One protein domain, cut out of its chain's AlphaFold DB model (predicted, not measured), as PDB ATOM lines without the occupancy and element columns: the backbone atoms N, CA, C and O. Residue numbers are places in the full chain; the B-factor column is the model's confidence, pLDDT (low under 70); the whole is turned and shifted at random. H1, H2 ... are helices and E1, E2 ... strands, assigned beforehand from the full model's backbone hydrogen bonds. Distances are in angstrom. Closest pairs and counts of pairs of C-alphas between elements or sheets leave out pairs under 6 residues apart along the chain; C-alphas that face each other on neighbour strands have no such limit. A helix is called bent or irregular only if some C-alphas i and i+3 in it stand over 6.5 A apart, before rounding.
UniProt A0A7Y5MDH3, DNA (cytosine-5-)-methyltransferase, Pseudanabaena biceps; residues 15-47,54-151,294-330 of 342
ATOM      1  N   SER A  15       1.536  -8.946  37.611       95.44
ATOM      2  CA  SER A  15       1.753 -10.398  37.664       95.44
ATOM      3  C   SER A  15       3.148 -10.785  37.165       95.44
ATOM      4  O   SER A  15       3.844 -11.576  37.806       95.44
ATOM      5  N   PHE A  16       3.599 -10.179  36.064       96.06
ATOM      6  CA  PHE A  16       4.924 -10.430  35.516       96.06
ATOM      7  C   PHE A  16       6.030  -9.860  36.411       96.06
ATOM      8  O   PHE A  16       6.983 -10.577  36.726       96.06
ATOM      9  N   ARG A  17       5.891  -8.622  36.912       95.31
ATOM     10  CA  ARG A  17       6.848  -8.052  37.883       95.31
ATOM     11  C   ARG A  17       6.979  -8.912  39.137       95.31
ATOM     12  O   ARG A  17       8.100  -9.203  39.556       95.31
ATOM     13  N   ARG A  18       5.861  -9.384  39.695       96.31
ATOM     14  CA  ARG A  18       5.842 -10.294  40.850       96.31
ATOM     15  C   ARG A  18       6.586 -11.592  40.556       96.31
ATOM     16  O   ARG A  18       7.405 -11.996  41.371       96.31
ATOM     17  N   SER A  19       6.410 -12.171  39.366       95.56
ATOM     18  CA  SER A  19       7.148 -13.377  38.962       95.56
ATOM     19  C   SER A  19       8.673 -13.180  38.956       95.56
ATOM     20  O   SER A  19       9.419 -14.079  39.353       95.56
ATOM     21  N   ILE A  20       9.152 -11.993  38.557       95.31
ATOM     22  CA  ILE A  20      10.576 -11.634  38.602       95.31
ATOM     23  C   ILE A  20      11.017 -11.479  40.058       95.31
ATOM     24  O   ILE A  20      12.012 -12.077  40.465       95.31
ATOM     25  N   ILE A  21      10.270 -10.709  40.850       96.12
ATOM     26  CA  ILE A  21      10.594 -10.455  42.256       96.12
ATOM     27  C   ILE A  21      10.669 -11.775  43.029       96.12
ATOM     28  O   ILE A  21      11.680 -12.054  43.665       96.12
ATOM     29  N   ASP A  22       9.671 -12.648  42.909       95.69
ATOM     30  CA  ASP A  22       9.637 -13.935  43.607       95.69
ATOM     31  C   ASP A  22      10.807 -14.850  43.242       95.69
ATOM     32  O   ASP A  22      11.331 -15.565  44.098       95.69
ATOM     33  N   LYS A  23      11.270 -14.786  41.990       94.00
ATOM     34  CA  LYS A  23      12.420 -15.560  41.515       94.00
ATOM     35  C   LYS A  23      13.751 -15.099  42.119       94.00
ATOM     36  O   LYS A  23      14.686 -15.904  42.211       94.00
ATOM     37  N   PHE A  24      13.863 -13.828  42.507       94.38
ATOM     38  CA  PHE A  24      15.129 -13.206  42.913       94.38
ATOM     39  C   PHE A  24      15.154 -12.645  44.345       94.38
ATOM     40  O   PHE A  24      16.244 -12.389  44.842       94.38
ATOM     41  N   LYS A  25      14.017 -12.532  45.046       93.62
ATOM     42  CA  LYS A  25      13.894 -11.889  46.375       93.62
ATOM     43  C   LYS A  25      14.791 -12.464  47.474       93.62
ATOM     44  O   LYS A  25      15.145 -11.757  48.404       93.62
ATOM     45  N   ASN A  26      15.175 -13.735  47.358       92.94
ATOM     46  CA  ASN A  26      16.040 -14.419  48.327       92.94
ATOM     47  C   ASN A  26      17.510 -14.486  47.874       92.94
ATOM     48  O   ASN A  26      18.270 -15.314  48.372       92.94
ATOM     49  N   LYS A  27      17.908 -13.684  46.880       94.25
ATOM     50  CA  LYS A  27      19.275 -13.652  46.347       94.25
ATOM     51  C   LYS A  27      19.906 -12.291  46.595       94.25
ATOM     52  O   LYS A  27      19.237 -11.269  46.501       94.25
ATOM     53  N   GLU A  28      21.215 -12.278  46.827       95.19
ATOM     54  CA  GLU A  28      21.983 -11.036  46.772       95.19
ATOM     55  C   GLU A  28      22.096 -10.590  45.309       95.19
ATOM     56  O   GLU A  28      22.655 -11.300  44.466       95.19
ATOM     57  N   ILE A  29      21.547  -9.417  44.999       96.81
ATOM     58  CA  ILE A  29      21.620  -8.836  43.661       96.81
ATOM     59  C   ILE A  29      22.718  -7.775  43.645       96.81
ATOM     60  O   ILE A  29      22.611  -6.732  44.285       96.81
ATOM     61  N   GLY A  30      23.786  -8.027  42.887       96.31
ATOM     62  CA  GLY A  30      24.886  -7.071  42.754       96.31
ATOM     63  C   GLY A  30      24.465  -5.794  42.023       96.31
ATOM     64  O   GLY A  30      24.759  -4.690  42.472       96.31
ATOM     65  N   VAL A  31      23.745  -5.927  40.907       96.94
ATOM     66  CA  VAL A  31      23.307  -4.778  40.112       96.94
ATOM     67  C   VAL A  31      22.007  -5.066  39.369       96.94
ATOM     68  O   VAL A  31      21.805  -6.176  38.877       96.94
ATOM     69  N   ILE A  32      21.149  -4.053  39.249       97.75
ATOM     70  CA  ILE A  32      20.043  -4.022  38.283       97.75
ATOM     71  C   ILE A  32      20.332  -2.918  37.263       97.75
ATOM     72  O   ILE A  32      20.704  -1.809  37.633       97.75
ATOM     73  N   VAL A  33      20.199  -3.230  35.974       97.12
ATOM     74  CA  VAL A  33      20.416  -2.279  34.876       97.12
ATOM     75  C   VAL A  33      19.169  -2.244  34.007       97.12
ATOM     76  O   VAL A  33      18.640  -3.299  33.659       97.12
ATOM     77  N   GLY A  34      18.702  -1.054  33.633       94.62
ATOM     78  CA  GLY A  34      17.527  -0.911  32.779       94.62
ATOM     79  C   GLY A  34      17.569   0.319  31.886       94.62
ATOM     80  O   GLY A  34      18.093   1.362  32.261       94.62
ATOM     81  N   GLY A  35      16.967   0.193  30.704       93.06
ATOM     82  CA  GLY A  35      16.636   1.311  29.821       93.06
ATOM     83  C   GLY A  35      15.120   1.428  29.658       93.06
ATOM     84  O   GLY A  35      14.622   1.140  28.568       93.06
ATOM     85  N   PRO A  36      14.357   1.725  30.734       90.50
ATOM     86  CA  PRO A  36      12.902   1.775  30.671       90.50
ATOM     87  C   PRO A  36      12.473   2.823  29.634       90.50
ATOM     88  O   PRO A  36      12.858   3.995  29.742       90.50
ATOM     89  N   PRO A  37      11.698   2.432  28.606       81.06
ATOM     90  CA  PRO A  37      11.332   3.352  27.553       81.06
ATOM     91  C   PRO A  37      10.446   4.452  28.123       81.06
ATOM     92  O   PRO A  37       9.554   4.232  28.938       81.06
ATOM     93  N   CYS A  38      10.698   5.653  27.635       68.00
ATOM     94  CA  CYS A  38      10.023   6.862  28.047       68.00
ATOM     95  C   CYS A  38       9.169   7.320  26.854       68.00
ATOM     96  O   CYS A  38       9.641   8.038  25.969       68.00
ATOM     97  N   GLN A  39       7.915   6.854  26.771       54.59
ATOM     98  CA  GLN A  39       7.031   7.134  25.624       54.59
ATOM     99  C   GLN A  39       6.301   8.484  25.719       54.59
ATOM    100  O   GLN A  39       5.852   9.004  24.698       54.59
ATOM    101  N   GLY A  40       6.247   9.112  26.899       50.66
ATOM    102  CA  GLY A  40       5.702  10.466  27.077       50.66
ATOM    103  C   GLY A  40       6.430  11.548  26.268       50.66
ATOM    104  O   GLY A  40       5.858  12.587  25.964       50.66
ATOM    105  N   PHE A  41       7.661  11.271  25.840       52.34
ATOM    106  CA  PHE A  41       8.699  12.247  25.512       52.34
ATOM    107  C   PHE A  41       8.763  12.599  24.022       52.34
ATOM    108  O   PHE A  41       9.195  13.691  23.660       52.34
ATOM    109  N   SER A  42       8.301  11.709  23.135       40.25
ATOM    110  CA  SER A  42       8.342  11.930  21.679       40.25
ATOM    111  C   SER A  42       7.257  12.896  21.177       40.25
ATOM    112  O   SER A  42       7.384  13.446  20.082       40.25
ATOM    113  N   VAL A  43       6.219  13.150  21.984       35.72
ATOM    114  CA  VAL A  43       5.085  14.030  21.644       35.72
ATOM    115  C   VAL A  43       5.327  15.491  22.063       35.72
ATOM    116  O   VAL A  43       4.812  16.405  21.413       35.72
ATOM    117  N   PHE A  44       6.166  15.750  23.073       38.31
ATOM    118  CA  PHE A  44       6.427  17.112  23.570       38.31
ATOM    119  C   PHE A  44       7.313  17.957  22.649       38.31
ATOM    120  O   PHE A  44       7.144  19.170  22.588       38.31
ATOM    121  N   GLY A  45       8.168  17.341  21.825       35.09
ATOM    122  CA  GLY A  45       8.975  18.077  20.842       35.09
ATOM    123  C   GLY A  45       8.161  18.801  19.754       35.09
ATOM    124  O   GLY A  45       8.715  19.631  19.039       35.09
ATOM    125  N   LYS A  46       6.858  18.504  19.605       36.00
ATOM    126  CA  LYS A  46       5.964  19.164  18.629       36.00
ATOM    127  C   LYS A  46       4.806  19.952  19.243       36.00
ATOM    128  O   LYS A  46       4.161  20.707  18.520       36.00
ATOM    129  N   ARG A  47       4.531  19.816  20.541       35.69
ATOM    130  CA  ARG A  47       3.509  20.611  21.233       35.69
ATOM    131  C   ARG A  47       4.200  21.450  22.294       35.69
ATOM    132  O   ARG A  47       4.471  20.967  23.387       35.69
ATOM    133  N   GLY A  54      -1.871  20.456  36.934       49.66
ATOM    134  CA  GLY A  54      -2.407  19.164  37.387       49.66
ATOM    135  C   GLY A  54      -1.765  17.922  36.755       49.66
ATOM    136  O   GLY A  54      -2.380  16.860  36.777       49.66
ATOM    137  N   TYR A  55      -0.564  18.037  36.174       52.66
ATOM    138  CA  TYR A  55       0.190  16.874  35.700       52.66
ATOM    139  C   TYR A  55       0.779  16.122  36.897       52.66
ATOM    140  O   TYR A  55       1.669  16.637  37.565       52.66
ATOM    141  N   ASP A  56       0.270  14.919  37.165       58.53
ATOM    142  CA  ASP A  56       0.895  13.976  38.089       58.53
ATOM    143  C   ASP A  56       1.673  12.926  37.275       58.53
ATOM    144  O   ASP A  56       1.047  12.063  36.638       58.53
ATOM    145  N   PRO A  57       3.019  12.965  37.288       57.41
ATOM    146  CA  PRO A  57       3.848  12.005  36.571       57.41
ATOM    147  C   PRO A  57       3.599  10.546  36.970       57.41
ATOM    148  O   PRO A  57       3.825   9.663  36.137       57.41
ATOM    149  N   HIS A  58       3.105  10.290  38.189       57.50
ATOM    150  CA  HIS A  58       2.774   8.953  38.689       57.50
ATOM    151  C   HIS A  58       1.518   8.367  38.038       57.50
ATOM    152  O   HIS A  58       1.388   7.147  37.927       57.50
ATOM    153  N   THR A  59       0.598   9.219  37.581       59.31
ATOM    154  CA  THR A  59      -0.625   8.786  36.879       59.31
ATOM    155  C   THR A  59      -0.457   8.710  35.366       59.31
ATOM    156  O   THR A  59      -1.325   8.187  34.663       59.31
ATOM    157  N   ASP A  60       0.672   9.194  34.843       63.22
ATOM    158  CA  ASP A  60       0.962   9.126  33.423       63.22
ATOM    159  C   ASP A  60       1.302   7.688  33.013       63.22
ATOM    160  O   ASP A  60       2.405   7.178  33.231       63.22
ATOM    161  N   THR A  61       0.352   7.040  32.339       58.50
ATOM    162  CA  THR A  61       0.499   5.681  31.801       58.50
ATOM    163  C   THR A  61       1.723   5.523  30.891       58.50
ATOM    164  O   THR A  61       2.213   4.409  30.712       58.50
ATOM    165  N   ARG A  62       2.272   6.627  30.365       62.12
ATOM    166  CA  ARG A  62       3.466   6.661  29.509       62.12
ATOM    167  C   ARG A  62       4.789   6.581  30.288       62.12
ATOM    168  O   ARG A  62       5.810   6.273  29.670       62.12
ATOM    169  N   ASN A  63       4.776   6.820  31.606       72.31
ATOM    170  CA  ASN A  63       5.927   6.689  32.521       72.31
ATOM    171  C   ASN A  63       5.916   5.370  33.310       72.31
ATOM    172  O   ASN A  63       6.855   5.073  34.050       72.31
ATOM    173  N   LYS A  64       4.877   4.548  33.119       80.06
ATOM    174  CA  LYS A  64       4.630   3.281  33.822       80.06
ATOM    175  C   LYS A  64       5.865   2.383  33.947       80.06
ATOM    176  O   LYS A  64       6.075   1.771  34.986       80.06
ATOM    177  N   LEU A  65       6.702   2.316  32.908       89.25
ATOM    178  CA  LEU A  65       7.867   1.426  32.883       89.25
ATOM    179  C   LEU A  65       9.062   1.933  33.711       89.25
ATOM    180  O   LEU A  65       9.867   1.119  34.160       89.25
ATOM    181  N   VAL A  66       9.162   3.242  33.968       88.44
ATOM    182  CA  VAL A  66      10.156   3.798  34.905       88.44
ATOM    183  C   VAL A  66       9.786   3.416  36.338       88.44
ATOM    184  O   VAL A  66      10.632   2.927  37.082       88.44
ATOM    185  N   TYR A  67       8.510   3.543  36.702       87.44
ATOM    186  CA  TYR A  67       8.026   3.136  38.024       87.44
ATOM    187  C   TYR A  67       8.029   1.616  38.215       87.44
ATOM    188  O   TYR A  67       8.371   1.142  39.293       87.44
ATOM    189  N   ALA A  68       7.751   0.840  37.164       92.75
ATOM    190  CA  ALA A  68       7.934  -0.613  37.174       92.75
ATOM    191  C   ALA A  68       9.383  -1.009  37.506       92.75
ATOM    192  O   ALA A  68       9.618  -1.923  38.294       92.75
ATOM    193  N   TYR A  69      10.361  -0.309  36.922       95.12
ATOM    194  CA  TYR A  69      11.772  -0.508  37.247       95.12
ATOM    195  C   TYR A  69      12.066  -0.156  38.713       95.12
ATOM    196  O   TYR A  69      12.726  -0.927  39.411       95.12
ATOM    197  N   LEU A  70      11.546   0.977  39.194       93.94
ATOM    198  CA  LEU A  70      11.708   1.413  40.581       93.94
ATOM    199  C   LEU A  70      11.112   0.414  41.583       93.94
ATOM    200  O   LEU A  70      11.748   0.116  42.590       93.94
ATOM    201  N   GLU A  71       9.940  -0.156  41.292       94.31
ATOM    202  CA  GLU A  71       9.311  -1.203  42.106       94.31
ATOM    203  C   GLU A  71      10.217  -2.438  42.227       94.31
ATOM    204  O   GLU A  71      10.438  -2.948  43.324       94.31
ATOM    205  N   ILE A  72      10.814  -2.881  41.119       96.62
ATOM    206  CA  ILE A  72      11.744  -4.016  41.130       96.62
ATOM    207  C   ILE A  72      12.985  -3.698  41.974       96.62
ATOM    208  O   ILE A  72      13.408  -4.536  42.769       96.62
ATOM    209  N   VAL A  73      13.559  -2.497  41.843       97.31
ATOM    210  CA  VAL A  73      14.701  -2.065  42.671       97.31
ATOM    211  C   VAL A  73      14.316  -2.001  44.151       97.31
ATOM    212  O   VAL A  73      15.079  -2.465  44.994       97.31
ATOM    213  N   LYS A  74      13.127  -1.487  44.478       95.94
ATOM    214  CA  LYS A  74      12.603  -1.415  45.849       95.94
ATOM    215  C   LYS A  74      12.504  -2.792  46.507       95.94
ATOM    216  O   LYS A  74      12.888  -2.939  47.666       95.94
ATOM    217  N   GLU A  75      11.968  -3.774  45.789       96.44
ATOM    218  CA  GLU A  75      11.696  -5.108  46.331       96.44
ATOM    219  C   GLU A  75      12.949  -5.995  46.349       96.44
ATOM    220  O   GLU A  75      13.174  -6.725  47.311       96.44
ATOM    221  N   LEU A  76      13.798  -5.910  45.317       97.38
ATOM    222  CA  LEU A  76      15.014  -6.728  45.210       97.38
ATOM    223  C   LEU A  76      16.253  -6.104  45.863       97.38
ATOM    224  O   LEU A  76      17.239  -6.811  46.060       97.38
ATOM    225  N   LYS A  77      16.221  -4.802  46.177       96.50
ATOM    226  CA  LYS A  77      17.274  -4.049  46.884       96.50
ATOM    227  C   LYS A  77      18.698  -4.373  46.404       96.50
ATOM    228  O   LYS A  77      19.542  -4.766  47.213       96.50
ATOM    229  N   PRO A  78      19.000  -4.239  45.099       98.00
ATOM    230  CA  PRO A  78      20.341  -4.517  44.607       98.00
ATOM    231  C   PRO A  78      21.389  -3.587  45.225       98.00
ATOM    232  O   PRO A  78      21.090  -2.446  45.576       98.00
ATOM    233  N   ARG A  79      22.647  -4.029  45.289       97.69
ATOM    234  CA  ARG A  79      23.762  -3.183  45.751       97.69
ATOM    235  C   ARG A  79      23.926  -1.929  44.890       97.69
ATOM    236  O   ARG A  79      24.165  -0.852  45.427       97.69
ATOM    237  N   TRP A  80      23.734  -2.071  43.578       98.44
ATOM    238  CA  TRP A  80      23.751  -0.987  42.596       98.44
ATOM    239  C   TRP A  80      22.509  -1.016  41.710       98.44
ATOM    240  O   TRP A  80      21.994  -2.080  41.367       98.44
ATOM    241  N   PHE A  81      22.084   0.147  41.238       98.25
ATOM    242  CA  PHE A  81      21.203   0.239  40.083       98.25
ATOM    243  C   PHE A  81      21.778   1.199  39.042       98.25
ATOM    244  O   PHE A  81      22.495   2.144  39.377       98.25
ATOM    245  N   LEU A  82      21.444   0.962  37.773       97.94
ATOM    246  CA  LEU A  82      21.765   1.863  36.673       97.94
ATOM    247  C   LEU A  82      20.567   2.014  35.736       97.94
ATOM    248  O   LEU A  82      20.052   1.026  35.213       97.94
ATOM    249  N   ILE A  83      20.166   3.257  35.484       96.25
ATOM    250  CA  ILE A  83      19.152   3.599  34.487       96.25
ATOM    251  C   ILE A  83      19.829   4.310  33.322       96.25
ATOM    252  O   ILE A  83      20.536   5.299  33.515       96.25
ATOM    253  N   GLU A  84      19.585   3.824  32.111       95.12
ATOM    254  CA  GLU A  84      19.894   4.530  30.872       95.12
ATOM    255  C   GLU A  84      18.623   5.163  30.298       95.12
ATOM    256  O   GLU A  84      17.545   4.568  30.328       95.12
ATOM    257  N   ASN A  85      18.731   6.398  29.804       92.00
ATOM    258  CA  ASN A  85      17.642   7.045  29.083       92.00
ATOM    259  C   ASN A  85      18.132   8.114  28.092       92.00
ATOM    260  O   ASN A  85      19.311   8.474  28.017       92.00
ATOM    261  N   VAL A  86      17.205   8.664  27.310       87.94
ATOM    262  CA  VAL A  86      17.481   9.796  26.424       87.94
ATOM    263  C   VAL A  86      17.760  11.078  27.226       87.94
ATOM    264  O   VAL A  86      17.157  11.285  28.277       87.94
ATOM    265  N   PRO A  87      18.614  11.994  26.727       85.12
ATOM    266  CA  PRO A  87      18.945  13.235  27.438       85.12
ATOM    267  C   PRO A  87      17.736  14.123  27.741       85.12
ATOM    268  O   PRO A  87      17.739  14.826  28.742       85.12
ATOM    269  N   GLY A  88      16.698  14.076  26.896       77.19
ATOM    270  CA  GLY A  88      15.484  14.876  27.078       77.19
ATOM    271  C   GLY A  88      14.741  14.597  28.388       77.19
ATOM    272  O   GLY A  88      13.984  15.453  28.823       77.19
ATOM    273  N   LEU A  89      14.989  13.452  29.037       74.50
ATOM    274  CA  LEU A  89      14.440  13.147  30.359       74.50
ATOM    275  C   LEU A  89      14.927  14.134  31.432       74.50
ATOM    276  O   LEU A  89      14.165  14.472  32.329       74.50
ATOM    277  N   ALA A  90      16.167  14.622  31.317       69.25
ATOM    278  CA  ALA A  90      16.747  15.545  32.292       69.25
ATOM    279  C   ALA A  90      16.073  16.923  32.304       69.25
ATOM    280  O   ALA A  90      16.124  17.612  33.313       69.25
ATOM    281  N   ASN A  91      15.415  17.294  31.203       67.56
ATOM    282  CA  ASN A  91      14.775  18.598  31.033       67.56
ATOM    283  C   ASN A  91      13.241  18.498  31.042       67.56
ATOM    284  O   ASN A  91      12.563  19.464  30.698       67.56
ATOM    285  N   LEU A  92      12.673  17.326  31.353       64.38
ATOM    286  CA  LEU A  92      11.223  17.172  31.420       64.38
ATOM    287  C   LEU A  92      10.686  17.926  32.640       64.38
ATOM    288  O   LEU A  92      11.188  17.720  33.744       64.38
ATOM    289  N   ASP A  93       9.643  18.731  32.427       62.66
ATOM    290  CA  ASP A  93       8.972  19.498  33.485       62.66
ATOM    291  C   ASP A  93       9.969  20.370  34.269       62.66
ATOM    292  O   ASP A  93      10.065  20.291  35.486       62.66
ATOM    293  N   ASP A  94      10.825  21.098  33.542       64.19
ATOM    294  CA  ASP A  94      11.935  21.895  34.090       64.19
ATOM    295  C   ASP A  94      12.887  21.099  35.014       64.19
ATOM    296  O   ASP A  94      13.545  21.647  35.895       64.19
ATOM    297  N   GLY A  95      12.978  19.781  34.800       72.38
ATOM    298  CA  GLY A  95      13.803  18.851  35.575       72.38
ATOM    299  C   GLY A  95      13.084  18.212  36.767       72.38
ATOM    300  O   GLY A  95      13.636  17.294  37.382       72.38
ATOM    301  N   LEU A  96      11.850  18.628  37.080       74.62
ATOM    302  CA  LEU A  96      11.092  18.153  38.243       74.62
ATOM    303  C   LEU A  96      10.926  16.635  38.249       74.62
ATOM    304  O   LEU A  96      11.154  16.009  39.285       74.62
ATOM    305  N   PHE A  97      10.615  16.027  37.100       78.31
ATOM    306  CA  PHE A  97      10.457  14.573  37.006       78.31
ATOM    307  C   PHE A  97      11.736  13.824  37.399       78.31
ATOM    308  O   PHE A  97      11.694  12.871  38.176       78.31
ATOM    309  N   LEU A  98      12.888  14.258  36.877       84.00
ATOM    310  CA  LEU A  98      14.164  13.632  37.209       84.00
ATOM    311  C   LEU A  98      14.462  13.805  38.700       84.00
ATOM    312  O   LEU A  98      14.818  12.834  39.360       84.00
ATOM    313  N   HIS A  99      14.265  15.003  39.252       84.56
ATOM    314  CA  HIS A  99      14.476  15.256  40.677       84.56
ATOM    315  C   HIS A  99      13.576  14.398  41.574       84.56
ATOM    316  O   HIS A  99      14.062  13.842  42.561       84.56
ATOM    317  N   GLN A 100      12.299  14.239  41.223       85.44
ATOM    318  CA  GLN A 100      11.374  13.347  41.924       85.44
ATOM    319  C   GLN A 100      11.859  11.898  41.874       85.44
ATOM    320  O   GLN A 100      12.002  11.276  42.924       85.44
ATOM    321  N   LEU A 101      12.231  11.399  40.691       88.06
ATOM    322  CA  LEU A 101      12.750  10.041  40.528       88.06
ATOM    323  C   LEU A 101      14.013   9.798  41.373       88.06
ATOM    324  O   LEU A 101      14.126   8.771  42.042       88.06
ATOM    325  N   ILE A 102      14.960  10.744  41.381       92.00
ATOM    326  CA  ILE A 102      16.156  10.664  42.235       92.00
ATOM    327  C   ILE A 102      15.766  10.626  43.718       92.00
ATOM    328  O   ILE A 102      16.319   9.827  44.476       92.00
ATOM    329  N   ASN A 103      14.822  11.467  44.142       92.12
ATOM    330  CA  ASN A 103      14.364  11.506  45.529       92.12
ATOM    331  C   ASN A 103      13.667  10.207  45.940       92.12
ATOM    332  O   ASN A 103      13.879   9.740  47.056       92.12
ATOM    333  N   GLU A 104      12.902   9.577  45.049       93.38
ATOM    334  CA  GLU A 104      12.317   8.264  45.315       93.38
ATOM    335  C   GLU A 104      13.403   7.210  45.560       93.38
ATOM    336  O   GLU A 104      13.348   6.515  46.574       93.38
ATOM    337  N   PHE A 105      14.443   7.134  44.722       96.00
ATOM    338  CA  PHE A 105      15.567   6.220  44.967       96.00
ATOM    339  C   PHE A 105      16.287   6.513  46.289       96.00
ATOM    340  O   PHE A 105      16.591   5.587  47.046       96.00
ATOM    341  N   LYS A 106      16.509   7.791  46.616       95.62
ATOM    342  CA  LYS A 106      17.103   8.192  47.899       95.62
ATOM    343  C   LYS A 106      16.251   7.747  49.089       95.62
ATOM    344  O   LYS A 106      16.792   7.181  50.036       95.62
ATOM    345  N   ASN A 107      14.931   7.913  49.007       95.31
ATOM    346  CA  ASN A 107      13.984   7.465  50.034       95.31
ATOM    347  C   ASN A 107      13.947   5.934  50.183       95.31
ATOM    348  O   ASN A 107      13.623   5.430  51.257       95.31
ATOM    349  N   LEU A 108      14.316   5.186  49.139       94.75
ATOM    350  CA  LEU A 108      14.480   3.727  49.183       94.75
ATOM    351  C   LEU A 108      15.811   3.265  49.806       94.75
ATOM    352  O   LEU A 108      16.056   2.061  49.885       94.75
ATOM    353  N   GLY A 109      16.666   4.189  50.254       95.12
ATOM    354  CA  GLY A 109      17.964   3.890  50.866       95.12
ATOM    355  C   GLY A 109      19.160   4.040  49.924       95.12
ATOM    356  O   GLY A 109      20.294   3.862  50.360       95.12
ATOM    357  N   TYR A 110      18.947   4.429  48.664       97.19
ATOM    358  CA  TYR A 110      20.024   4.768  47.727       97.19
ATOM    359  C   TYR A 110      20.413   6.242  47.875       97.19
ATOM    360  O   TYR A 110      20.305   7.035  46.936       97.19
ATOM    361  N   SER A 111      20.830   6.635  49.082       93.50
ATOM    362  CA  SER A 111      21.207   8.020  49.397       93.50
ATOM    363  C   SER A 111      22.303   8.543  48.463       93.50
ATOM    364  O   SER A 111      22.253   9.702  48.043       93.50
ATOM    365  N   ASN A 112      23.232   7.664  48.070       94.06
ATOM    366  CA  ASN A 112      24.189   7.920  47.006       94.06
ATOM    367  C   ASN A 112      23.587   7.578  45.634       94.06
ATOM    368  O   ASN A 112      23.712   6.449  45.152       94.06
ATOM    369  N   THR A 113      22.922   8.563  45.028       96.44
ATOM    370  CA  THR A 113      22.401   8.500  43.659       96.44
ATOM    371  C   THR A 113      22.787   9.769  42.902       96.44
ATOM    372  O   THR A 113      22.447  10.876  43.328       96.44
ATOM    373  N   GLU A 114      23.437   9.600  41.754       94.12
ATOM    374  CA  GLU A 114      23.884  10.670  40.858       94.12
ATOM    375  C   GLU A 114      23.432  10.400  39.420       94.12
ATOM    376  O   GLU A 114      23.138   9.265  39.032       94.12
ATOM    377  N   PHE A 115      23.426  11.441  38.588       94.31
ATOM    378  CA  PHE A 115      23.166  11.307  37.161       94.31
ATOM    379  C   PHE A 115      24.110  12.171  36.326       94.31
ATOM    380  O   PHE A 115      24.531  13.242  36.758       94.31
ATOM    381  N   LYS A 116      24.407  11.727  35.101       93.50
ATOM    382  CA  LYS A 116      25.147  12.504  34.096       93.50
ATOM    383  C   LYS A 116      24.639  12.231  32.687       93.50
ATOM    384  O   LYS A 116      24.229  11.118  32.362       93.50
ATOM    385  N   VAL A 117      24.726  13.238  31.817       93.81
ATOM    386  CA  VAL A 117      24.555  13.050  30.371       93.81
ATOM    387  C   VAL A 117      25.914  12.763  29.744       93.81
ATOM    388  O   VAL A 117      26.789  13.624  29.708       93.81
ATOM    389  N   LEU A 118      26.084  11.554  29.219       95.94
ATOM    390  CA  LEU A 118      27.320  11.101  28.587       95.94
ATOM    391  C   LEU A 118      27.170  11.095  27.069       95.94
ATOM    392  O   LEU A 118      26.170  10.603  26.546       95.94
ATOM    393  N   ASN A 119      28.171  11.602  26.348       97.44
ATOM    394  CA  ASN A 119      28.285  11.421  24.904       97.44
ATOM    395  C   ASN A 119      29.182  10.214  24.608       97.44
ATOM    396  O   ASN A 119      30.349  10.204  24.980       97.44
ATOM    397  N   ALA A 120      28.654   9.209  23.910       98.19
ATOM    398  CA  ALA A 120      29.380   7.971  23.627       98.19
ATOM    399  C   ALA A 120      30.701   8.191  22.858       98.19
ATOM    400  O   ALA A 120      31.664   7.446  23.071       98.19
ATOM    401  N   ALA A 121      30.774   9.240  22.028       98.25
ATOM    402  CA  ALA A 121      31.992   9.602  21.303       98.25
ATOM    403  C   ALA A 121      33.173   9.915  22.226       98.25
ATOM    404  O   ALA A 121      34.292   9.510  21.918       98.25
ATOM    405  N   ASP A 122      32.920  10.517  23.392       97.81
ATOM    406  CA  ASP A 122      33.939  10.876  24.386       97.81
ATOM    407  C   ASP A 122      34.671   9.638  24.944       97.81
ATOM    408  O   ASP A 122      35.783   9.728  25.476       97.81
ATOM    409  N   TYR A 123      34.055   8.462  24.792       97.44
ATOM    410  CA  TYR A 123      34.511   7.172  25.310       97.44
ATOM    411  C   TYR A 123      34.943   6.196  24.206       97.44
ATOM    412  O   TYR A 123      35.273   5.046  24.492       97.44
ATOM    413  N   GLY A 124      35.010   6.657  22.951       97.56
ATOM    414  CA  GLY A 124      35.563   5.891  21.831       97.56
ATOM    415  C   GLY A 124      34.542   5.092  21.029       97.56
ATOM    416  O   GLY A 124      34.936   4.280  20.191       97.56
ATOM    417  N   VAL A 125      33.246   5.312  21.250       98.50
ATOM    418  CA  VAL A 125      32.204   4.847  20.325       98.50
ATOM    419  C   VAL A 125      32.209   5.797  19.120       98.50
ATOM    420  O   VAL A 125      32.120   7.003  19.328       98.50
ATOM    421  N   PRO A 126      32.294   5.335  17.860       98.00
ATOM    422  CA  PRO A 126      32.335   6.201  16.672       98.00
ATOM    423  C   PRO A 126      30.953   6.794  16.331       98.00
ATOM    424  O   PRO A 126      30.467   6.730  15.199       98.00
ATOM    425  N   GLN A 127      30.282   7.368  17.331       98.06
ATOM    426  CA  GLN A 127      28.920   7.866  17.263       98.06
ATOM    427  C   GLN A 127      28.681   8.998  18.270       98.06
ATOM    428  O   GLN A 127      28.882   8.842  19.473       98.06
ATOM    429  N   LEU A 128      28.131  10.110  17.784       97.25
ATOM    430  CA  LEU A 128      27.588  11.189  18.605       97.25
ATOM    431  C   LEU A 128      26.225  10.763  19.170       97.25
ATOM    432  O   LEU A 128      25.183  11.015  18.562       97.25
ATOM    433  N   ARG A 129      26.239  10.082  20.319       95.62
ATOM    434  CA  ARG A 129      25.043   9.595  21.024       95.62
ATOM    435  C   ARG A 129      25.104  10.024  22.483       95.62
ATOM    436  O   ARG A 129      25.818   9.427  23.281       95.62
ATOM    437  N   LYS A 130      24.319  11.050  22.817       95.12
ATOM    438  CA  LYS A 130      24.115  11.495  24.197       95.12
ATOM    439  C   LYS A 130      23.085  10.605  24.899       95.12
ATOM    440  O   LYS A 130      22.045  10.297  24.300       95.12
ATOM    441  N   ARG A 131      23.353  10.218  26.147       94.38
ATOM    442  CA  ARG A 131      22.451   9.460  27.027       94.38
ATOM    443  C   ARG A 131      22.530   9.948  28.459       94.38
ATOM    444  O   ARG A 131      23.621  10.216  28.943       94.38
ATOM    445  N   LEU A 132      21.371  10.068  29.097       94.31
ATOM    446  CA  LEU A 132      21.264  10.261  30.533       94.31
ATOM    447  C   LEU A 132      21.527   8.915  31.205       94.31
ATOM    448  O   LEU A 132      20.874   7.927  30.877       94.31
ATOM    449  N   ILE A 133      22.478   8.897  32.126       96.81
ATOM    450  CA  ILE A 133      22.796   7.750  32.964       96.81
ATOM    451  C   ILE A 133      22.523   8.157  34.406       96.81
ATOM    452  O   ILE A 133      23.030   9.186  34.846       96.81
ATOM    453  N   ILE A 134      21.743   7.355  35.124       96.69
ATOM    454  CA  ILE A 134      21.492   7.499  36.560       96.69
ATOM    455  C   ILE A 134      22.095   6.278  37.240       96.69
ATOM    456  O   ILE A 134      21.811   5.153  36.831       96.69
ATOM    457  N   ILE A 135      22.925   6.491  38.253       97.94
ATOM    458  CA  ILE A 135      23.553   5.423  39.032       97.94
ATOM    459  C   ILE A 135      23.226   5.676  40.495       97.94
ATOM    460  O   ILE A 135      23.358   6.802  40.964       97.94
ATOM    461  N   GLY A 136      22.835   4.633  41.217       97.94
ATOM    462  CA  GLY A 136      22.715   4.699  42.666       97.94
ATOM    463  C   GLY A 136      23.177   3.412  43.327       97.94
ATOM    464  O   GLY A 136      23.171   2.346  42.706       97.94
ATOM    465  N   ASN A 137      23.621   3.510  44.578       97.81
ATOM    466  CA  ASN A 137      24.072   2.350  45.344       97.81
ATOM    467  C   ASN A 137      23.771   2.463  46.844       97.81
ATOM    468  O   ASN A 137      23.671   3.559  47.388       97.81
ATOM    469  N   THR A 138      23.651   1.310  47.504       96.69
ATOM    470  CA  THR A 138      23.522   1.181  48.973       96.69
ATOM    471  C   THR A 138      24.850   0.851  49.650       96.69
ATOM    472  O   THR A 138      24.927   0.748  50.870       96.69
ATOM    473  N   THR A 139      25.909   0.666  48.864       95.38
ATOM    474  CA  THR A 139      27.205   0.184  49.352       95.38
ATOM    475  C   THR A 139      28.037   1.259  50.044       95.38
ATOM    476  O   THR A 139      28.969   0.918  50.760       95.38
ATOM    477  N   GLY A 140      27.737   2.541  49.809       93.81
ATOM    478  CA  GLY A 140      28.497   3.684  50.324       93.81
ATOM    479  C   GLY A 140      29.711   4.076  49.474       93.81
ATOM    480  O   GLY A 140      30.279   5.144  49.696       93.81
ATOM    481  N   HIS A 141      30.102   3.263  48.487       94.88
ATOM    482  CA  HIS A 141      31.159   3.620  47.537       94.88
ATOM    483  C   HIS A 141      30.780   4.869  46.736       94.88
ATOM    484  O   HIS A 141      29.597   5.112  46.489       94.88
ATOM    485  N   ILE A 142      31.782   5.618  46.265       93.75
ATOM    486  CA  ILE A 142      31.586   6.719  45.310       93.75
ATOM    487  C   ILE A 142      30.908   6.225  44.029       93.75
ATOM    488  O   ILE A 142      31.033   5.050  43.681       93.75
ATOM    489  N   ILE A 143      30.265   7.118  43.272       94.94
ATOM    490  CA  ILE A 143      29.850   6.814  41.899       94.94
ATOM    491  C   ILE A 143      31.031   7.118  40.964       94.94
ATOM    492  O   ILE A 143      31.397   8.278  40.764       94.94
ATOM    493  N   PRO A 144      31.686   6.090  40.391       92.69
ATOM    494  CA  PRO A 144      32.948   6.272  39.690       92.69
ATOM    495  C   PRO A 144      32.684   6.610  38.222       92.69
ATOM    496  O   PRO A 144      32.802   5.755  37.342       92.69
ATOM    497  N   TRP A 145      32.302   7.855  37.938       94.69
ATOM    498  CA  TRP A 145      32.112   8.294  36.556       94.69
ATOM    499  C   TRP A 145      33.388   8.084  35.725       94.69
ATOM    500  O   TRP A 145      34.495   8.274  36.231       94.69
ATOM    501  N   PRO A 146      33.271   7.661  34.455       93.44
ATOM    502  CA  PRO A 146      34.431   7.489  33.602       93.44
ATOM    503  C   PRO A 146      34.928   8.839  33.086       93.44
ATOM    504  O   PRO A 146      34.151   9.691  32.659       93.44
ATOM    505  N   LYS A 147      36.249   8.996  33.020       91.69
ATOM    506  CA  LYS A 147      36.886  10.154  32.389       91.69
ATOM    507  C   LYS A 147      36.851  10.048  30.863       91.69
ATOM    508  O   LYS A 147      37.149   8.984  30.308       91.69
ATOM    509  N   LYS A 148      36.564  11.163  30.184       93.75
ATOM    510  CA  LYS A 148      36.614  11.267  28.717       93.75
ATOM    511  C   LYS A 148      38.024  10.984  28.198       93.75
ATOM    512  O   LYS A 148      39.021  11.374  28.809       93.75
ATOM    513  N   LYS A 149      38.114  10.288  27.063       93.81
ATOM    514  CA  LYS A 149      39.393   9.901  26.436       93.81
ATOM    515  C   LYS A 149      39.520  10.340  24.985       93.81
ATOM    516  O   LYS A 149      40.634  10.318  24.467       93.81
ATOM    517  N   TYR A 150      38.413  10.704  24.352       96.88
ATOM    518  CA  TYR A 150      38.349  11.086  22.952       96.88
ATOM    519  C   TYR A 150      37.682  12.456  22.824       96.88
ATOM    520  O   TYR A 150      36.775  12.770  23.593       96.88
ATOM    521  N   PHE A 151      38.142  13.266  21.874       96.50
ATOM    522  CA  PHE A 151      37.773  14.676  21.758       96.50
ATOM    523  C   PHE A 151      37.502  15.056  20.293       96.50
ATOM    524  O   PHE A 151      38.127  14.486  19.394       96.50
ATOM    525  N   LEU A 294      30.754  -0.851  24.318       98.06
ATOM    526  CA  LEU A 294      31.999  -0.267  24.826       98.06
ATOM    527  C   LEU A 294      31.754   0.693  25.999       98.06
ATOM    528  O   LEU A 294      32.494   0.679  26.981       98.06
ATOM    529  N   LEU A 295      30.714   1.529  25.926       97.88
ATOM    530  CA  LEU A 295      30.400   2.451  27.019       97.88
ATOM    531  C   LEU A 295      29.812   1.703  28.225       97.88
ATOM    532  O   LEU A 295      30.145   2.032  29.363       97.88
ATOM    533  N   ALA A 296      28.997   0.671  27.988       97.56
ATOM    534  CA  ALA A 296      28.492  -0.203  29.048       97.56
ATOM    535  C   ALA A 296      29.642  -0.875  29.818       97.56
ATOM    536  O   ALA A 296      29.668  -0.859  31.049       97.56
ATOM    537  N   GLU A 297      30.624  -1.408  29.090       97.69
ATOM    538  CA  GLU A 297      31.818  -2.030  29.659       97.69
ATOM    539  C   GLU A 297      32.640  -1.027  30.479       97.69
ATOM    540  O   GLU A 297      33.073  -1.341  31.589       97.69
ATOM    541  N   ILE A 298      32.842   0.192  29.969       97.25
ATOM    542  CA  ILE A 298      33.575   1.247  30.682       97.25
ATOM    543  C   ILE A 298      32.892   1.593  32.011       97.25
ATOM    544  O   ILE A 298      33.572   1.639  33.039       97.25
ATOM    545  N   LEU A 299      31.571   1.799  32.009       96.50
ATOM    546  CA  LEU A 299      30.799   2.090  33.222       96.50
ATOM    547  C   LEU A 299      30.893   0.937  34.231       96.50
ATOM    548  O   LEU A 299      31.232   1.155  35.393       96.50
ATOM    549  N   SER A 300      30.679  -0.298  33.770       96.06
ATOM    550  CA  SER A 300      30.766  -1.496  34.613       96.06
ATOM    551  C   SER A 300      32.159  -1.669  35.230       96.06
ATOM    552  O   SER A 300      32.289  -1.928  36.428       96.06
ATOM    553  N   ASN A 301      33.218  -1.456  34.445       95.88
ATOM    554  CA  ASN A 301      34.591  -1.534  34.934       95.88
ATOM    555  C   ASN A 301      34.900  -0.473  35.993       95.88
ATOM    556  O   ASN A 301      35.645  -0.768  36.929       95.88
ATOM    557  N   CYS A 302      34.339   0.733  35.876       94.69
ATOM    558  CA  CYS A 302      34.517   1.766  36.892       94.69
ATOM    559  C   CYS A 302      33.832   1.376  38.207       94.69
ATOM    560  O   CYS A 302      34.485   1.432  39.248       94.69
ATOM    561  N   ILE A 303      32.582   0.894  38.155       94.75
ATOM    562  CA  ILE A 303      31.851   0.394  39.337       94.75
ATOM    563  C   ILE A 303      32.642  -0.732  40.011       94.75
ATOM    564  O   ILE A 303      32.981  -0.643  41.189       94.75
ATOM    565  N   ARG A 304      33.053  -1.746  39.239       95.12
ATOM    566  CA  ARG A 304      33.846  -2.874  39.751       95.12
ATOM    567  C   ARG A 304      35.168  -2.427  40.380       95.12
ATOM    568  O   ARG A 304      35.617  -3.021  41.358       95.12
ATOM    569  N   LYS A 305      35.821  -1.408  39.812       92.69
ATOM    570  CA  LYS A 305      37.075  -0.857  40.340       92.69
ATOM    571  C   LYS A 305      36.856  -0.124  41.665       92.69
ATOM    572  O   LYS A 305      37.687  -0.283  42.554       92.69
ATOM    573  N   ALA A 306      35.772   0.643  41.790       92.50
ATOM    574  CA  ALA A 306      35.426   1.321  43.036       92.50
ATOM    575  C   ALA A 306      35.163   0.320  44.163       92.50
ATOM    576  O   ALA A 306      35.749   0.463  45.231       92.50
ATOM    577  N   GLU A 307      34.390  -0.737  43.892       93.94
ATOM    578  CA  GLU A 307      34.139  -1.787  44.883       93.94
ATOM    579  C   GLU A 307      35.410  -2.551  45.262       93.94
ATOM    580  O   GLU A 307      35.729  -2.691  46.436       93.94
ATOM    581  N   LYS A 308      36.182  -3.025  44.273       94.31
ATOM    582  CA  LYS A 308      37.395  -3.816  44.538       94.31
ATOM    583  C   LYS A 308      38.420  -3.053  45.384       94.31
ATOM    584  O   LYS A 308      39.178  -3.673  46.124       94.31
ATOM    585  N   ASN A 309      38.471  -1.733  45.232       92.69
ATOM    586  CA  ASN A 309      39.429  -0.883  45.926       92.69
ATOM    587  C   ASN A 309      38.839  -0.170  47.150       92.69
ATOM    588  O   ASN A 309      39.538   0.670  47.711       92.69
ATOM    589  N   ASN A 310      37.597  -0.470  47.552       93.88
ATOM    590  CA  ASN A 310      36.926   0.178  48.683       93.88
ATOM    591  C   ASN A 310      36.957   1.714  48.584       93.88
ATOM    592  O   ASN A 310      37.319   2.421  49.522       93.88
ATOM    593  N   TRP A 311      36.635   2.249  47.407       92.81
ATOM    594  CA  TRP A 311      36.593   3.693  47.184       92.81
ATOM    595  C   TRP A 311      35.324   4.308  47.775       92.81
ATOM    596  O   TRP A 311      34.326   4.510  47.086       92.81
ATOM    597  N   PHE A 312      35.392   4.613  49.065       92.75
ATOM    598  CA  PHE A 312      34.441   5.454  49.791       92.75
ATOM    599  C   PHE A 312      34.852   6.934  49.686       92.75
ATOM    600  O   PHE A 312      36.038   7.180  49.469       92.75
ATOM    601  N   PRO A 313      33.936   7.915  49.837       87.56
ATOM    602  CA  PRO A 313      34.214   9.344  49.618       87.56
ATOM    603  C   PRO A 313      35.543   9.864  50.197       87.56
ATOM    604  O   PRO A 313      36.297  10.517  49.478       87.56
ATOM    605  N   ASP A 314      35.891   9.470  51.426       86.69
ATOM    606  CA  ASP A 314      37.114   9.916  52.122       86.69
ATOM    607  C   ASP A 314      38.315   8.960  51.975       86.69
ATOM    608  O   ASP A 314      39.368   9.153  52.580       86.69
ATOM    609  N   GLN A 315      38.169   7.897  51.184       87.31
ATOM    610  CA  GLN A 315      39.148   6.812  51.042       87.31
ATOM    611  C   GLN A 315      39.610   6.623  49.591       87.31
ATOM    612  O   GLN A 315      40.231   5.618  49.239       87.31
ATOM    613  N   VAL A 316      39.329   7.600  48.724       86.81
ATOM    614  CA  VAL A 316      39.752   7.572  47.323       86.81
ATOM    615  C   VAL A 316      41.114   8.261  47.169       86.81
ATOM    616  O   VAL A 316      41.223   9.468  47.396       86.81
ATOM    617  N   PRO A 317      42.174   7.550  46.739       87.06
ATOM    618  CA  PRO A 317      43.483   8.167  46.550       87.06
ATOM    619  C   PRO A 317      43.458   9.172  45.389       87.06
ATOM    620  O   PRO A 317      42.775   8.970  44.384       87.06
ATOM    621  N   SER A 318      44.273  10.229  45.457       85.12
ATOM    622  CA  SER A 318      44.311  11.284  44.426       85.12
ATOM    623  C   SER A 318      44.598  10.757  43.012       85.12
ATOM    624  O   SER A 318      44.093  11.291  42.024       85.12
ATOM    625  N   SER A 319      45.370   9.672  42.894       83.31
ATOM    626  CA  SER A 319      45.639   9.000  41.618       83.31
ATOM    627  C   SER A 319      44.392   8.335  41.016       83.31
ATOM    628  O   SER A 319      44.238   8.305  39.792       83.31
ATOM    629  N   ALA A 320      43.473   7.845  41.853       82.56
ATOM    630  CA  ALA A 320      42.186   7.321  41.415       82.56
ATOM    631  C   ALA A 320      41.281   8.448  40.916       82.56
ATOM    632  O   ALA A 320      40.750   8.327  39.808       82.56
ATOM    633  N   TRP A 321      41.197   9.565  41.646       81.38
ATOM    634  CA  TRP A 321      40.444  10.746  41.214       81.38
ATOM    635  C   TRP A 321      40.910  11.273  39.862       81.38
ATOM    636  O   TRP A 321      40.087  11.528  38.986       81.38
ATOM    637  N   TYR A 322      42.223  11.316  39.628       78.06
ATOM    638  CA  TYR A 322      42.773  11.681  38.322       78.06
ATOM    639  C   TYR A 322      42.283  10.774  37.174       78.06
ATOM    640  O   TYR A 322      42.175  11.225  36.027       78.06
ATOM    641  N   SER A 323      42.004   9.499  37.470       74.81
ATOM    642  CA  SER A 323      41.555   8.496  36.496       74.81
ATOM    643  C   SER A 323      40.039   8.461  36.267       74.81
ATOM    644  O   SER A 323      39.616   7.935  35.237       74.81
ATOM    645  N   LEU A 324      39.243   9.012  37.192       72.50
ATOM    646  CA  LEU A 324      37.774   8.986  37.166       72.50
ATOM    647  C   LEU A 324      37.171  10.350  36.810       72.50
ATOM    648  O   LEU A 324      36.266  10.422  35.990       72.50
ATOM    649  N   LEU A 325      37.708  11.442  37.353       62.16
ATOM    650  CA  LEU A 325      37.133  12.773  37.172       62.16
ATOM    651  C   LEU A 325      37.939  13.640  36.202       62.16
ATOM    652  O   LEU A 325      39.171  13.562  36.091       62.16
ATOM    653  N   GLU A 326      37.225  14.519  35.504       55.81
ATOM    654  CA  GLU A 326      37.829  15.727  34.958       55.81
ATOM    655  C   GLU A 326      38.098  16.686  36.127       55.81
ATOM    656  O   GLU A 326      37.234  16.911  36.966       55.81
ATOM    657  N   LYS A 327      39.313  17.253  36.196       42.28
ATOM    658  CA  LYS A 327      39.753  18.163  37.277       42.28
ATOM    659  C   LYS A 327      38.798  19.348  37.522       42.28
ATOM    660  O   LYS A 327      38.866  19.941  38.589       42.28
ATOM    661  N   ALA A 328      37.946  19.681  36.552       41.69
ATOM    662  CA  ALA A 328      36.983  20.773  36.625       41.69
ATOM    663  C   ALA A 328      35.783  20.501  37.555       41.69
ATOM    664  O   ALA A 328      35.098  21.443  37.911       41.69
ATOM    665  N   GLU A 329      35.539  19.258  37.983       47.22
ATOM    666  CA  GLU A 329      34.444  18.935  38.922       47.22
ATOM    667  C   GLU A 329      34.895  18.897  40.396       47.22
ATOM    668  O   GLU A 329      34.101  18.600  41.281       47.22
ATOM    669  N   ILE A 330      36.176  19.172  40.678       42.84
ATOM    670  CA  ILE A 330      36.744  19.130  42.043       42.84
ATOM    671  C   ILE A 330      36.614  20.492  42.756       42.84
ATOM    672  O   ILE A 330      36.750  20.573  43.975       42.84
TER     673      ILE A 330
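What this domain is: This is residues 15 to 47, 54 to 151 and 294 to 330 of the 342 residues of the protein "DNA (cytosine-5-)-methyltransferase" of Pseudanabaena biceps (UniProt A0A7Y5MDH3). A twisted sheet of four strands stands in the middle, with helices H2 and H3 side by side over one of its faces and H1 packed on H2 farther out. Away from these helices, H5 grazes the sheet, H4 meets the start of H5, and H6 lies farther out beyond H5; residues 35 to 47 lead away from the sheet as a long stretch with no named element. The printed part has 168 residues, with six named helices and four named strands in the order H1, E1, H2, E2, H3, E3, H4, E4, H5, H6. The sheet runs E1, E2, E4, E3 and is mixed, and the class is mixed, helices and strands. The whole is compact, with a radius of gyration of the C-alphas of 16.8 A and spans of 48 by 44 by 28 A.

How they stand to each other: The sheet runs, strand beside strand, E1 at residues 31 to 34, E2 at residues 80 to 85, E4 at residues 130 to 137 and E3 at residues 112 to 119, with E1 and E3 as edge strands. E1 and E2 are parallel at 13 degrees, with N 34 and O 82 within hydrogen-bond range at 2.9 A. E2 and E4 are antiparallel at 162 degrees, with N 83 and O 134 at 2.8 A. E4 and E3 are antiparallel at 162 degrees, with N 133 and O 116 at 2.8 A. H2, residues 64 to 76, is on the sheet at a height of 9.9 A, over E1 and E2; on the local plane it stands at 6 degrees to E1, along the strands. H3, residues 87 to 107, is on the same face at a height of 11.0 A, over E4 and E3, and the C-alphas of Pro 87 and Leu 132 are its closest to E4, at 4.9 A. H2 and H3 with the sheet make two layers, helices on one face of a sheet. E2, H3 and E3 form a split strand-helix-strand unit, two strands running the same way with E4 between them, and its crossover is right-handed. H2 and H3 are close but not clearly touching, the C-alphas of Leu 70 and Phe 105 being closest at 7.6 A. H1, residues 15 to 24, is not on the sheet; it touches H2 at a shallow tilt of 29 degrees, the same way, with the C-alphas of Ile 21 and Leu 76 closest at 6.5 A. H5, residues 294 to 308, only grazes the sheet with its residues 295 to 303. H4, residues 120 to 123, only just touches H5, with 3 pairs of C-alphas within 8 A, the closest being the C-alphas of Tyr 123 and Leu 295 at 6.5 A; H5 touches H4 with residues 294 to 295 alone. H6, residues 318 to 324, is close to but not clearly touching H5, with the C-alphas of Cys 302 and Leu 324 closest at 7.9 A. Every O i to N i+4 pair is within hydrogen-bond range in H1, H2, H5 and H6, against 10 of 17 in H3; H4 is too short for such a pair.

Where its parts are: E3 is 22.7 A long and E4 23.0 A, from C-alpha 130 at (24.115, 11.495, 24.197). E2 measures 16.9 A and E1 10.1 A. H3, 23.8 A, is irregular, with C-alphas 90 and 93 8.8 A apart, and has a kink of 105 degrees near residue 95. H5 measures 20.7 A, H2 18.4 A and H1 14.6 A, from C-alpha 15 at (1.753, -10.398, 37.664). H6, 10.0 A, ends at C-alpha 324 at (37.774, 8.986, 37.166), and H4 measures 5.5 A.

The domain as a whole: The C-alphas of Gly 54 and Ser 319, the two farthest apart, are 49.3 A apart. Residues 48 to 53 are not printed, with 17.3 A between C-alphas 47 and 54; residues 152 to 293 are not printed either, with 16.3 A between C-alphas 151 and 294. Of the links that are printed whole, none is long. The mean pLDDT of the printed part is 85.6, and it is under 70 at residues 38 to 47, 54 to 62, 90 to 94 and 325 to 330.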